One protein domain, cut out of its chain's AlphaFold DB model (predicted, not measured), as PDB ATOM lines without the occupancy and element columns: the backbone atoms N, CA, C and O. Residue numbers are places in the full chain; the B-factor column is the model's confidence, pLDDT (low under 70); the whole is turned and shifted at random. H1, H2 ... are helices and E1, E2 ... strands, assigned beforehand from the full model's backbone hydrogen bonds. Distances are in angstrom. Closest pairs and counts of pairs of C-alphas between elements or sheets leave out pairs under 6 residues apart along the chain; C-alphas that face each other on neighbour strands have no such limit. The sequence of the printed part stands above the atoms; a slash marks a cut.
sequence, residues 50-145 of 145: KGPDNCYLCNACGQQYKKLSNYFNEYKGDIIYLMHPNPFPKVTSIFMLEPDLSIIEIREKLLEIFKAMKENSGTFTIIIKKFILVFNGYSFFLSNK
ATOM      1  N   LYS A  50     -20.083  17.302  54.564       90.25
ATOM      2  CA  LYS A  50     -21.343  18.022  54.336       90.25
ATOM      3  C   LYS A  50     -21.170  19.008  53.176       90.25
ATOM      4  O   LYS A  50     -20.165  19.720  53.138       90.25
ATOM      5  N   GLY A  51     -22.112  19.004  52.238       86.38
ATOM      6  CA  GLY A  51     -22.251  19.995  51.169       86.38
ATOM      7  C   GLY A  51     -23.293  21.075  51.508       86.38
ATOM      8  O   GLY A  51     -23.677  21.196  52.674       86.38
ATOM      9  N   PRO A  52     -23.752  21.863  50.516       81.69
ATOM     10  CA  PRO A  52     -24.878  22.779  50.676       81.69
ATOM     11  C   PRO A  52     -26.147  21.998  51.019       81.69
ATOM     12  O   PRO A  52     -26.239  20.800  50.741       81.69
ATOM     13  N   ASP A  53     -27.090  22.669  51.678       80.88
ATOM     14  CA  ASP A  53     -28.380  22.097  52.089       80.88
ATOM     15  C   ASP A  53     -28.246  20.780  52.873       80.88
ATOM     16  O   ASP A  53     -29.084  19.885  52.798       80.88
ATOM     17  N   ASN A  54     -27.150  20.643  53.630       83.00
ATOM     18  CA  ASN A  54     -26.801  19.451  54.406       83.00
ATOM     19  C   ASN A  54     -26.692  18.145  53.592       83.00
ATOM     20  O   ASN A  54     -26.736  17.061  54.178       83.00
ATOM     21  N   CYS A  55     -26.482  18.216  52.272       88.19
ATOM     22  CA  CYS A  55     -26.275  17.017  51.461       88.19
ATOM     23  C   CYS A  55     -24.949  16.305  51.792       88.19
ATOM     24  O   CYS A  55     -24.004  16.892  52.333       88.19
ATOM     25  N   TYR A  56     -24.859  15.020  51.442       91.75
ATOM     26  CA  TYR A  56     -23.643  14.229  51.626       91.75
ATOM     27  C   TYR A  56     -22.748  14.267  50.386       91.75
ATOM     28  O   TYR A  56     -23.184  14.014  49.263       91.75
ATOM     29  N   LEU A  57     -21.458  14.522  50.608       93.19
ATOM     30  CA  LEU A  57     -20.413  14.476  49.590       93.19
ATOM     31  C   LEU A  57     -19.306  13.506  49.996       93.19
ATOM     32  O   LEU A  57     -18.954  13.384  51.174       93.19
ATOM     33  N   CYS A  58     -18.702  12.856  49.002       94.81
ATOM     34  CA  CYS A  58     -17.480  12.094  49.219       94.81
ATOM     35  C   CYS A  58     -16.308  13.018  49.585       94.81
ATOM     36  O   CYS A  58     -16.368  14.234  49.368       94.81
ATOM     37  N   ASN A  59     -15.210  12.451  50.094       95.06
ATOM     38  CA  ASN A  59     -14.048  13.245  50.501       95.06
ATOM     39  C   ASN A  59     -13.538  14.160  49.370       95.06
ATOM     40  O   ASN A  59     -13.302  15.341  49.608       95.06
ATOM     41  N   ALA A  60     -13.419  13.635  48.146       92.50
ATOM     42  CA  ALA A  60     -12.929  14.388  46.993       92.50
ATOM     43  C   ALA A  60     -13.886  15.524  46.587       92.50
ATOM     44  O   ALA A  60     -13.470  16.681  46.521       92.50
ATOM     45  N   CYS A  61     -15.177  15.226  46.397       92.06
ATOM     46  CA  CYS A  61     -16.176  16.230  46.014       92.06
ATOM     47  C   CYS A  61     -16.348  17.305  47.093       92.06
ATOM     48  O   CYS A  61     -16.409  18.489  46.776       92.06
ATOM     49  N   GLY A  62     -16.368  16.928  48.374       92.31
ATOM     50  CA  GLY A  62     -16.494  17.897  49.461       92.31
ATOM     51  C   GLY A  62     -15.283  18.826  49.578       92.31
ATOM     52  O   GLY A  62     -15.445  20.011  49.866       92.31
ATOM     53  N   GLN A  63     -14.070  18.331  49.305       91.38
ATOM     54  CA  GLN A  63     -12.887  19.198  49.241       91.38
ATOM     55  C   GLN A  63     -12.938  20.152  48.044       91.38
ATOM     56  O   GLN A  63     -12.588  21.322  48.185       91.38
ATOM     57  N   GLN A  64     -13.405  19.684  46.883       87.88
ATOM     58  CA  GLN A  64     -13.603  20.543  45.712       87.88
ATOM     59  C   GLN A  64     -14.635  21.644  45.987       87.88
ATOM     60  O   GLN A  64     -14.358  22.812  45.722       87.88
ATOM     61  N   TYR A  65     -15.769  21.302  46.606       86.31
ATOM     62  CA  TYR A  65     -16.789  22.272  47.007       86.31
ATOM     63  C   TYR A  65     -16.246  23.336  47.974       86.31
ATOM     64  O   TYR A  65     -16.495  24.530  47.796       86.31
ATOM     65  N   LYS A  66     -15.441  22.930  48.968       85.94
ATOM     66  CA  LYS A  66     -14.797  23.871  49.899       85.94
ATOM     67  C   LYS A  66     -13.833  24.817  49.181       85.94
ATOM     68  O   LYS A  66     -13.831  26.009  49.470       85.94
ATOM     69  N   LYS A  67     -13.028  24.307  48.241       84.56
ATOM     70  CA  LYS A  67     -12.121  25.141  47.434       84.56
ATOM     71  C   LYS A  67     -12.893  26.167  46.607       84.56
ATOM     72  O   LYS A  67     -12.534  27.336  46.649       84.56
ATOM     73  N   LEU A  68     -13.967  25.745  45.933       80.62
ATOM     74  CA  LEU A  68     -14.862  26.654  45.211       80.62
ATOM     75  C   LEU A  68     -15.417  27.728  46.143       80.62
ATOM     76  O   LEU A  68     -15.266  28.901  45.852       80.62
ATOM     77  N   SER A  69     -15.951  27.348  47.303       79.25
ATOM     78  CA  SER A  69     -16.476  28.311  48.284       79.25
ATOM     79  C   SER A  69     -15.414  29.316  48.757       79.25
ATOM     80  O   SER A  69     -15.712  30.487  48.970       79.25
ATOM     81  N   ASN A  70     -14.164  28.869  48.911       79.25
ATOM     82  CA  ASN A  70     -13.062  29.708  49.374       79.25
ATOM     83  C   ASN A  70     -12.550  30.691  48.321       79.25
ATOM     84  O   ASN A  70     -12.214  31.807  48.708       79.25
ATOM     85  N   TYR A  71     -12.511  30.309  47.036       73.38
ATOM     86  CA  TYR A  71     -12.093  31.202  45.941       73.38
ATOM     87  C   TYR A  71     -12.829  32.535  45.959       73.38
ATOM     88  O   TYR A  71     -12.306  33.537  45.492       73.38
ATOM     89  N   PHE A  72     -14.036  32.541  46.510       66.62
ATOM     90  CA  PHE A  72     -14.893  33.700  46.467       66.62
ATOM     91  C   PHE A  72     -15.095  34.409  47.803       66.62
ATOM     92  O   PHE A  72     -15.783  35.426  47.855       66.62
ATOM     93  N   ASN A  73     -14.465  33.927  48.878       65.62
ATOM     94  CA  ASN A  73     -14.423  34.688  50.126       65.62
ATOM     95  C   ASN A  73     -13.651  36.008  49.963       65.62
ATOM     96  O   ASN A  73     -13.925  36.940  50.707       65.62
ATOM     97  N   GLU A  74     -12.748  36.105  48.981       61.28
ATOM     98  CA  GLU A  74     -12.036  37.342  48.633       61.28
ATOM     99  C   GLU A  74     -12.997  38.475  48.224       61.28
ATOM    100  O   GLU A  74     -12.770  39.631  48.561       61.28
ATOM    101  N   TYR A  75     -14.130  38.142  47.600       62.66
ATOM    102  CA  TYR A  75     -15.102  39.124  47.103       62.66
ATOM    103  C   TYR A  75     -16.193  39.493  48.116       62.66
ATOM    104  O   TYR A  75     -17.037  40.332  47.820       62.66
ATOM    105  N   LYS A  76     -16.185  38.919  49.332       62.44
ATOM    106  CA  LYS A  76     -17.175  39.261  50.375       62.44
ATOM    107  C   LYS A  76     -17.143  40.733  50.799       62.44
ATOM    108  O   LYS A  76     -18.125  41.198  51.366       62.44
ATOM    109  N   GLY A  77     -16.029  41.429  50.570       60.09
ATOM    110  CA  GLY A  77     -15.874  42.856  50.864       60.09
ATOM    111  C   GLY A  77     -16.191  43.790  49.692       60.09
ATOM    112  O   GLY A  77     -16.105  45.001  49.862       60.09
ATOM    113  N   ASP A  78     -16.528  43.261  48.512       66.62
ATOM    114  CA  ASP A  78     -16.840  44.083  47.342       66.62
ATOM    115  C   ASP A  78     -18.256  44.674  47.475       66.62
ATOM    116  O   ASP A  78     -19.224  43.948  47.705       66.62
ATOM    117  N   ILE A  79     -18.403  45.993  47.309       61.47
ATOM    118  CA  ILE A  79     -19.710  46.673  47.309       61.47
ATOM    119  C   ILE A  79     -20.652  46.066  46.264       61.47
ATOM    120  O   ILE A  79     -21.850  45.962  46.519       61.47
ATOM    121  N   ILE A  80     -20.128  45.594  45.129       59.97
ATOM    122  CA  ILE A  80     -20.921  44.914  44.096       59.97
ATOM    123  C   ILE A  80     -21.564  43.644  44.672       59.97
ATOM    124  O   ILE A  80     -22.720  43.351  44.381       59.97
ATOM    125  N   TYR A  81     -20.863  42.922  45.548       62.41
ATOM    126  CA  TYR A  81     -21.383  41.730  46.219       62.41
ATOM    127  C   TYR A  81     -22.478  42.043  47.253       62.41
ATOM    128  O   TYR A  81     -23.323  41.196  47.527       62.41
ATOM    129  N   LEU A  82     -22.470  43.252  47.825       65.81
ATOM    130  CA  LEU A  82     -23.489  43.716  48.774       65.81
ATOM    131  C   LEU A  82     -24.716  44.313  48.072       65.81
ATOM    132  O   LEU A  82     -25.828  44.203  48.582       65.81
ATOM    133  N   MET A  83     -24.510  44.937  46.911       68.00
ATOM    134  CA  MET A  83     -25.562  45.578  46.120       68.00
ATOM    135  C   MET A  83     -26.283  44.606  45.183       68.00
ATOM    136  O   MET A  83     -27.436  44.851  44.827       68.00
ATOM    137  N   HIS A  84     -25.628  43.508  44.791       67.62
ATOM    138  CA  HIS A  84     -26.196  42.507  43.898       67.62
ATOM    139  C   HIS A  84     -26.429  41.153  44.586       67.62
ATOM    140  O   HIS A  84     -25.751  40.792  45.545       67.62
ATOM    141  N   PRO A  85     -27.378  40.353  44.077       72.50
ATOM    142  CA  PRO A  85     -27.666  39.019  44.587       72.50
ATOM    143  C   PRO A  85     -26.442  38.125  44.471       72.50
ATOM    144  O   PRO A  85     -25.792  38.079  43.432       72.50
ATOM    145  N   ASN A  86     -26.170  37.347  45.510       76.75
ATOM    146  CA  ASN A  86     -25.058  36.411  45.511       76.75
ATOM    147  C   ASN A  86     -25.287  35.260  44.491       76.75
ATOM    148  O   ASN A  86     -26.190  34.442  44.712       76.75
ATOM    149  N   PRO A  87     -24.476  35.124  43.417       75.75
ATOM    150  CA  PRO A  87     -24.619  34.035  42.440       75.75
ATOM    151  C   PRO A  87     -24.205  32.664  42.991       75.75
ATOM    152  O   PRO A  87     -24.592  31.628  42.442       75.75
ATOM    153  N   PHE A  88     -23.429  32.616  44.077       77.81
ATOM    154  CA  PHE A  88     -22.740  31.398  44.503       77.81
ATOM    155  C   PHE A  88     -23.647  30.239  44.878       77.81
ATOM    156  O   PHE A  88     -23.388  29.148  44.375       77.81
ATOM    157  N   PRO A  89     -24.693  30.389  45.710       77.56
ATOM    158  CA  PRO A  89     -25.482  29.236  46.135       77.56
ATOM    159  C   PRO A  89     -26.075  28.486  44.938       77.56
ATOM    160  O   PRO A  89     -25.944  27.271  44.824       77.56
ATOM    161  N   LYS A  90     -26.629  29.219  43.968       77.62
ATOM    162  CA  LYS A  90     -27.300  28.636  42.798       77.62
ATOM    163  C   LYS A  90     -26.313  28.076  41.778       77.62
ATOM    164  O   LYS A  90     -26.532  26.994  41.246       77.62
ATOM    165  N   VAL A  91     -25.181  28.737  41.559       74.12
ATOM    166  CA  VAL A  91     -24.166  28.226  40.624       74.12
ATOM    167  C   VAL A  91     -23.386  27.056  41.222       74.12
ATOM    168  O   VAL A  91     -23.102  26.080  40.536       74.12
ATOM    169  N   THR A  92     -23.105  27.077  42.525       77.19
ATOM    170  CA  THR A  92     -22.544  25.905  43.217       77.19
ATOM    171  C   THR A  92     -23.538  24.746  43.294       77.19
ATOM    172  O   THR A  92     -23.112  23.595  43.362       77.19
ATOM    173  N   SER A  93     -24.842  25.011  43.180       77.06
ATOM    174  CA  SER A  93     -25.847  23.961  42.982       77.06
ATOM    175  C   SER A  93     -25.668  23.246  41.636       77.06
ATOM    176  O   SER A  93     -25.849  22.036  41.578       77.06
ATOM    177  N   ILE A  94     -25.203  23.923  40.573       77.56
ATOM    178  CA  ILE A  94     -24.865  23.270  39.287       77.56
ATOM    179  C   ILE A  94     -23.748  22.241  39.473       77.56
ATOM    180  O   ILE A  94     -23.846  21.130  38.956       77.56
ATOM    181  N   PHE A  95     -22.716  22.566  40.263       82.06
ATOM    182  CA  PHE A  95     -21.666  21.599  40.616       82.06
ATOM    183  C   PHE A  95     -22.245  20.337  41.270       82.06
ATOM    184  O   PHE A  95     -21.693  19.255  41.084       82.06
ATOM    185  N   MET A  96     -23.344  20.457  42.023       84.12
ATOM    186  CA  MET A  96     -24.013  19.310  42.642       84.12
ATOM    187  C   MET A  96     -24.823  18.480  41.642       84.12
ATOM    188  O   MET A  96     -24.998  17.284  41.868       84.12
ATOM    189  N   LEU A  97     -25.305  19.096  40.558       81.50
ATOM    190  CA  LEU A  97     -26.128  18.447  39.536       81.50
ATOM    191  C   LEU A  97     -25.303  17.749  38.449       81.50
ATOM    192  O   LEU A  97     -25.735  16.713  37.950       81.50
ATOM    193  N   GLU A  98     -24.122  18.277  38.107       79.44
ATOM    194  CA  GLU A  98     -23.310  17.768  36.996       79.44
ATOM    195  C   GLU A  98     -21.956  17.207  37.481       79.44
ATOM    196  O   GLU A  98     -21.029  17.976  37.770       79.44
ATOM    197  N   PRO A  99     -21.782  15.871  37.560       73.69
ATOM    198  CA  PRO A  99     -20.512  15.272  37.976       73.69
ATOM    199  C   PRO A  99     -19.369  15.530  36.984       73.69
ATOM    200  O   PRO A  99     -18.210  15.547  37.402       73.69
ATOM    201  N   ASP A 100     -19.696  15.795  35.717       80.00
ATOM    202  CA  ASP A 100     -18.739  15.939  34.613       80.00
ATOM    203  C   ASP A 100     -18.174  17.356  34.453       80.00
ATOM    204  O   ASP A 100     -17.443  17.618  33.502       80.00
ATOM    205  N   LEU A 101     -18.540  18.308  35.319       78.19
ATOM    206  CA  LEU A 101     -17.881  19.618  35.347       78.19
ATOM    207  C   LEU A 101     -16.647  19.556  36.245       78.19
ATOM    208  O   LEU A 101     -16.752  19.287  37.448       78.19
ATOM    209  N   SER A 102     -15.479  19.860  35.689       81.69
ATOM    210  CA  SER A 102     -14.256  20.061  36.457       81.69
ATOM    211  C   SER A 102     -14.334  21.337  37.300       81.69
ATOM    212  O   SER A 102     -15.089  22.271  37.029       81.69
ATOM    213  N   ILE A 103     -13.508  21.406  38.346       78.50
ATOM    214  CA  ILE A 103     -13.427  22.596  39.205       78.50
ATOM    215  C   ILE A 103     -12.974  23.848  38.436       78.50
ATOM    216  O   ILE A 103     -13.348  24.956  38.812       78.50
ATOM    217  N   ILE A 104     -12.183  23.664  37.373       82.69
ATOM    218  CA  ILE A 104     -11.666  24.745  36.532       82.69
ATOM    219  C   ILE A 104     -12.807  25.317  35.692       82.69
ATOM    220  O   ILE A 104     -13.067  26.511  35.789       82.69
ATOM    221  N   GLU A 105     -13.568  24.465  34.999       83.31
ATOM    222  CA  GLU A 105     -14.737  24.895  34.215       83.31
ATOM    223  C   GLU A 105     -15.766  25.629  35.085       83.31
ATOM    224  O   GLU A 105     -16.318  26.654  34.690       83.31
ATOM    225  N   ILE A 106     -16.007  25.141  36.307       81.06
ATOM    226  CA  ILE A 106     -16.932  25.801  37.241       81.06
ATOM    227  C   ILE A 106     -16.406  27.173  37.650       81.06
ATOM    228  O   ILE A 106     -17.175  28.131  37.713       81.06
ATOM    229  N   ARG A 107     -15.105  27.280  37.940       80.88
ATOM    230  CA  ARG A 107     -14.475  28.555  38.289       80.88
ATOM    231  C   ARG A 107     -14.587  29.550  37.137       80.88
ATOM    232  O   ARG A 107     -14.952  30.695  37.380       80.88
ATOM    233  N   GLU A 108     -14.292  29.127  35.914       84.00
ATOM    234  CA  GLU A 108     -14.385  29.973  34.720       84.00
ATOM    235  C   GLU A 108     -15.815  30.475  34.504       84.00
ATOM    236  O   GLU A 108     -16.024  31.675  34.330       84.00
ATOM    237  N   LYS A 109     -16.813  29.593  34.631       81.75
ATOM    238  CA  LYS A 109     -18.227  29.983  34.527       81.75
ATOM    239  C   LYS A 109     -18.682  30.913  35.639       81.75
ATOM    240  O   LYS A 109     -19.444  31.840  35.383       81.75
ATOM    241  N   LEU A 110     -18.197  30.715  36.860       80.06
ATOM    242  CA  LEU A 110     -18.453  31.646  37.954       80.06
ATOM    243  C   LEU A 110     -17.894  33.035  37.644       80.06
ATOM    244  O   LEU A 110     -18.617  34.014  37.792       80.06
ATOM    245  N   LEU A 111     -16.654  33.130  37.158       80.69
ATOM    246  CA  LEU A 111     -16.049  34.410  36.773       80.69
ATOM    247  C   LEU A 111     -16.816  35.106  35.638       80.69
ATOM    248  O   LEU A 111     -16.996  36.321  35.691       80.69
ATOM    249  N   GLU A 112     -17.309  34.350  34.655       82.75
ATOM    250  CA  GLU A 112     -18.171  34.868  33.582       82.75
ATOM    251  C   GLU A 112     -19.446  35.517  34.148       82.75
ATOM    252  O   GLU A 112     -19.802  36.630  33.762       82.75
ATOM    253  N   ILE A 113     -20.079  34.872  35.135       81.06
ATOM    254  CA  ILE A 113     -21.265  35.404  35.820       81.06
ATOM    255  C   ILE A 113     -20.938  36.703  36.560       81.06
ATOM    256  O   ILE A 113     -21.676  37.674  36.421       81.06
ATOM    257  N   PHE A 114     -19.826  36.759  37.297       78.69
ATOM    258  CA  PHE A 114     -19.408  37.991  37.983       78.69
ATOM    259  C   PHE A 114     -19.174  39.144  37.023       78.69
ATOM    260  O   PHE A 114     -19.620  40.264  37.275       78.69
ATOM    261  N   LYS A 115     -18.477  38.870  35.921       80.19
ATOM    262  CA  LYS A 115     -18.219  39.877  34.899       80.19
ATOM    263  C   LYS A 115     -19.532  40.395  34.309       80.19
ATOM    264  O   LYS A 115     -19.728  41.606  34.260       80.19
ATOM    265  N   ALA A 116     -20.457  39.494  33.975       81.38
ATOM    266  CA  ALA A 116     -21.774  39.860  33.464       81.38
ATOM    267  C   ALA A 116     -22.575  40.721  34.456       81.38
ATOM    268  O   ALA A 116     -23.177  41.705  34.039       81.38
ATOM    269  N   MET A 117     -22.535  40.408  35.757       78.19
ATOM    270  CA  MET A 117     -23.185  41.223  36.797       78.19
ATOM    271  C   MET A 117     -22.591  42.628  36.908       78.19
ATOM    272  O   MET A 117     -23.320  43.586  37.146       78.19
ATOM    273  N   LYS A 118     -21.267  42.757  36.765       74.75
ATOM    274  CA  LYS A 118     -20.580  44.051  36.851       74.75
ATOM    275  C   LYS A 118     -20.884  44.946  35.648       74.75
ATOM    276  O   LYS A 118     -20.925  46.163  35.789       74.75
ATOM    277  N   GLU A 119     -21.063  44.343  34.477       77.81
ATOM    278  CA  GLU A 119     -21.298  45.058  33.219       77.81
ATOM    279  C   GLU A 119     -22.791  45.325  32.959       77.81
ATOM    280  O   GLU A 119     -23.119  46.305  32.296       77.81
ATOM    281  N   ASN A 120     -23.701  44.503  33.502       67.31
ATOM    282  CA  ASN A 120     -25.146  44.618  33.297       67.31
ATOM    283  C   ASN A 120     -25.929  44.583  34.618       67.31
ATOM    284  O   ASN A 120     -25.978  43.565  35.305       67.31
ATOM    285  N   SER A 121     -26.658  45.662  34.908       69.94
ATOM    286  CA  SER A 121     -27.652  45.712  35.993       69.94
ATOM    287  C   SER A 121     -29.012  45.100  35.612       69.94
ATOM    288  O   SER A 121     -29.901  44.994  36.456       69.94
ATOM    289  N   GLY A 122     -29.187  44.710  34.345       77.69
ATOM    290  CA  GLY A 122     -30.428  44.166  33.796       77.69
ATOM    291  C   GLY A 122     -30.555  42.642  33.879       77.69
ATOM    292  O   GLY A 122     -29.836  41.954  34.603       77.69
ATOM    293  N   THR A 123     -31.498  42.104  33.102       85.62
ATOM    294  CA  THR A 123     -31.672  40.654  32.966       85.62
ATOM    295  C   THR A 123     -30.653  40.095  31.978       85.62
ATOM    296  O   THR A 123     -30.544  40.596  30.861       85.62
ATOM    297  N   PHE A 124     -29.941  39.036  32.355       87.44
ATOM    298  CA  PHE A 124     -29.046  38.313  31.452       87.44
ATOM    299  C   PHE A 124     -29.158  36.804  31.659       87.44
ATOM    300  O   PHE A 124     -29.649  36.327  32.681       87.44
ATOM    301  N   THR A 125     -28.715  36.039  30.667       88.00
ATOM    302  CA  THR A 125     -28.761  34.576  30.691       88.00
ATOM    303  C   THR A 125     -27.396  34.004  30.343       88.00
ATOM    304  O   THR A 125     -26.758  34.463  29.401       88.00
ATOM    305  N   ILE A 126     -26.957  32.993  31.091       85.19
ATOM    306  CA  ILE A 126     -25.694  32.284  30.875       85.19
ATOM    307  C   ILE A 126     -25.990  30.797  30.712       85.19
ATOM    308  O   ILE A 126     -26.685  30.187  31.525       85.19
ATOM    309  N   ILE A 127     -25.453  30.204  29.648       86.00
ATOM    310  CA  ILE A 127     -25.621  28.782  29.342       86.00
ATOM    311  C   ILE A 127     -24.448  27.997  29.935       86.00
ATOM    312  O   ILE A 127     -23.277  28.299  29.686       86.00
ATOM    313  N   ILE A 128     -24.769  26.965  30.713       82.38
ATOM    314  CA  ILE A 128     -23.813  26.078  31.379       82.38
ATOM    315  C   ILE A 128     -24.168  24.634  31.014       82.38
ATOM    316  O   ILE A 128     -24.989  23.991  31.667       82.38
ATOM    317  N   LYS A 129     -23.546  24.117  29.947       84.12
ATOM    318  CA  LYS A 129     -23.906  22.833  29.313       84.12
ATOM    319  C   LYS A 129     -25.411  22.776  28.995       84.12
ATOM    320  O   LYS A 129     -25.877  23.535  28.153       84.12
ATOM    321  N   LYS A 130     -26.156  21.888  29.660       86.81
ATOM    322  CA  LYS A 130     -27.612  21.743  29.521       86.81
ATOM    323  C   LYS A 130     -28.404  22.684  30.425       86.81
ATOM    324  O   LYS A 130     -29.615  22.733  30.317       86.81
ATOM    325  N   PHE A 131     -27.751  23.415  31.321       85.19
ATOM    326  CA  PHE A 131     -28.429  24.331  32.223       85.19
ATOM    327  C   PHE A 131     -28.418  25.759  31.691       85.19
ATOM    328  O   PHE A 131     -27.462  26.208  31.057       85.19
ATOM    329  N   ILE A 132     -29.482  26.483  32.005       88.31
ATOM    330  CA  ILE A 132     -29.663  27.897  31.715       88.31
ATOM    331  C   ILE A 132     -29.747  28.620  33.052       88.31
ATOM    332  O   ILE A 132     -30.644  28.359  33.855       88.31
ATOM    333  N   LEU A 133     -28.795  29.517  33.296       87.12
ATOM    334  CA  LEU A 133     -28.790  30.402  34.449       87.12
ATOM    335  C   LEU A 133     -29.328  31.769  34.027       87.12
ATOM    336  O   LEU A 133     -28.684  32.470  33.254       87.12
ATOM    337  N   VAL A 134     -30.485  32.156  34.551       87.94
ATOM    338  CA  VAL A 134     -31.108  33.460  34.298       87.94
ATOM    339  C   VAL A 134     -30.884  34.357  35.504       87.94
ATOM    340  O   VAL A 134     -31.212  33.965  36.620       87.94
ATOM    341  N   PHE A 135     -30.360  35.557  35.300       86.62
ATOM    342  CA  PHE A 135     -30.306  36.611  36.306       86.62
ATOM    343  C   PHE A 135     -31.307  37.699  35.953       86.62
ATOM    344  O   PHE A 135     -31.308  38.148  34.815       86.62
ATOM    345  N   ASN A 136     -32.128  38.140  36.905       85.56
ATOM    346  CA  ASN A 136     -33.158  39.163  36.677       85.56
ATOM    347  C   ASN A 136     -32.867  40.514  37.363       85.56
ATOM    348  O   ASN A 136     -33.797  41.258  37.661       85.56
ATOM    349  N   GLY A 137     -31.608  40.805  37.701       80.00
ATOM    350  CA  GLY A 137     -31.222  41.979  38.500       80.00
ATOM    351  C   GLY A 137     -31.202  41.717  40.013       80.00
ATOM    352  O   GLY A 137     -30.341  42.240  40.717       80.00
ATOM    353  N   TYR A 138     -32.098  40.849  40.505       79.06
ATOM    354  CA  TYR A 138     -32.320  40.614  41.944       79.06
ATOM    355  C   TYR A 138     -32.191  39.152  42.385       79.06
ATOM    356  O   TYR A 138     -32.119  38.849  43.575       79.06
ATOM    357  N   SER A 139     -32.108  38.217  41.447       80.19
ATOM    358  CA  SER A 139     -31.988  36.798  41.751       80.19
ATOM    359  C   SER A 139     -31.534  36.001  40.536       80.19
ATOM    360  O   SER A 139     -31.693  36.428  39.395       80.19
ATOM    361  N   PHE A 140     -30.989  34.815  40.803       83.81
ATOM    362  CA  PHE A 140     -30.680  33.822  39.780       83.81
ATOM    363  C   PHE A 140     -31.764  32.747  39.703       83.81
ATOM    364  O   PHE A 140     -32.336  32.376  40.725       83.81
ATOM    365  N   PHE A 141     -31.986  32.167  38.537       85.56
ATOM    366  CA  PHE A 141     -32.818  30.987  38.336       85.56
ATOM    367  C   PHE A 141     -32.038  29.994  37.499       85.56
ATOM    368  O   PHE A 141     -31.375  30.379  36.542       85.56
ATOM    369  N   LEU A 142     -32.099  28.723  37.880       84.81
ATOM    370  CA  LEU A 142     -31.484  27.644  37.128       84.81
ATOM    371  C   LEU A 142     -32.595  26.809  36.501       84.81
ATOM    372  O   LEU A 142     -33.425  26.261  37.223       84.81
ATOM    373  N   SER A 143     -32.589  26.705  35.179       83.94
ATOM    374  CA  SER A 143     -33.457  25.801  34.428       83.94
ATOM    375  C   SER A 143     -32.614  24.767  33.698       83.94
ATOM    376  O   SER A 143     -31.474  25.039  33.324       83.94
ATOM    377  N   ASN A 144     -33.172  23.583  33.471       81.81
ATOM    378  CA  ASN A 144     -32.656  22.689  32.440       81.81
ATOM    379  C   ASN A 144     -33.151  23.197  31.075       81.81
ATOM    380  O   ASN A 144     -34.233  23.790  31.008       81.81
ATOM    381  N   LYS A 145     -32.332  23.045  30.039       73.62
ATOM    382  CA  LYS A 145     -32.668  23.375  28.654       73.62
ATOM    383  C   LYS A 145     -33.600  22.324  28.059       73.62
ATOM    384  O   LYS A 145     -33.463  21.140  28.438       73.62
TER     385      LYS A 145
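AT A GLANCE: This is residues 50 to 145 of the 145 residues of the protein "GATA-type domain-containing protein" of Dictyostelium purpureum (UniProt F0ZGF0). An antiparallel sheet in the order E1 E2 E3 is covered on one face by H4 and H5, which run along its strands; its other face is bare. H1 lies beyond H4 and H5, away from the sheet, and short H2 and H3 lead on from it. The printed part has 96 residues, with five named helices, then three named strands; the class is mixed. It is compact, with a radius of gyration of the C-alphas of 13.2 A and spans of 38 by 33 by 23 A.

HOW THE PARTS SIT: Start at H1, residues 59 to 71; H2, residues 73 to 77, meets it only through their link. H3, residues 79 to 83, is apart from H1. H4, residues 88 to 97, and H5, residues 103 to 119, form a helical hairpin and only just touch, with 3 pairs of C-alphas within 8 A, the closest Phe 95 and Ile 106 at 7.2 A. With H1 they make an up and down bundle, each helix running against the one before. Look next at the meander, antiparallel neighbours in turn: E1, residues 124 to 128, E2, residues 131 to 135, and E3, residues 140 to 144. N 126 and O 133 are 2.8 A apart, N 132 and O 143 2.8 A. H4 and H5 are on the same face, at heights of 9.1 A and 10.2 A, making two layers, helices over a sheet. In H1, H3 and H5 every O i to N i+4 pair is within hydrogen-bond range; H4 has 5 of 6, H2 0 of 1 but 1 of 2 O i to N i+3.

IN THESE COORDINATES: Find C-alpha 59 at (-14.048, 13.245, 50.501); H1 runs 18.6 A from there. H5 runs 24.5 A; E3 ends at C-alpha 144, (-32.656, 22.689, 32.440).

THE WHOLE: The C-alphas of Asn 59 and Gly 122, 38.8 A apart, are the farthest. The printed part has no cut, and its links are tight. Residues 72 to 84 and 120 to 121 are under 70 in pLDDT.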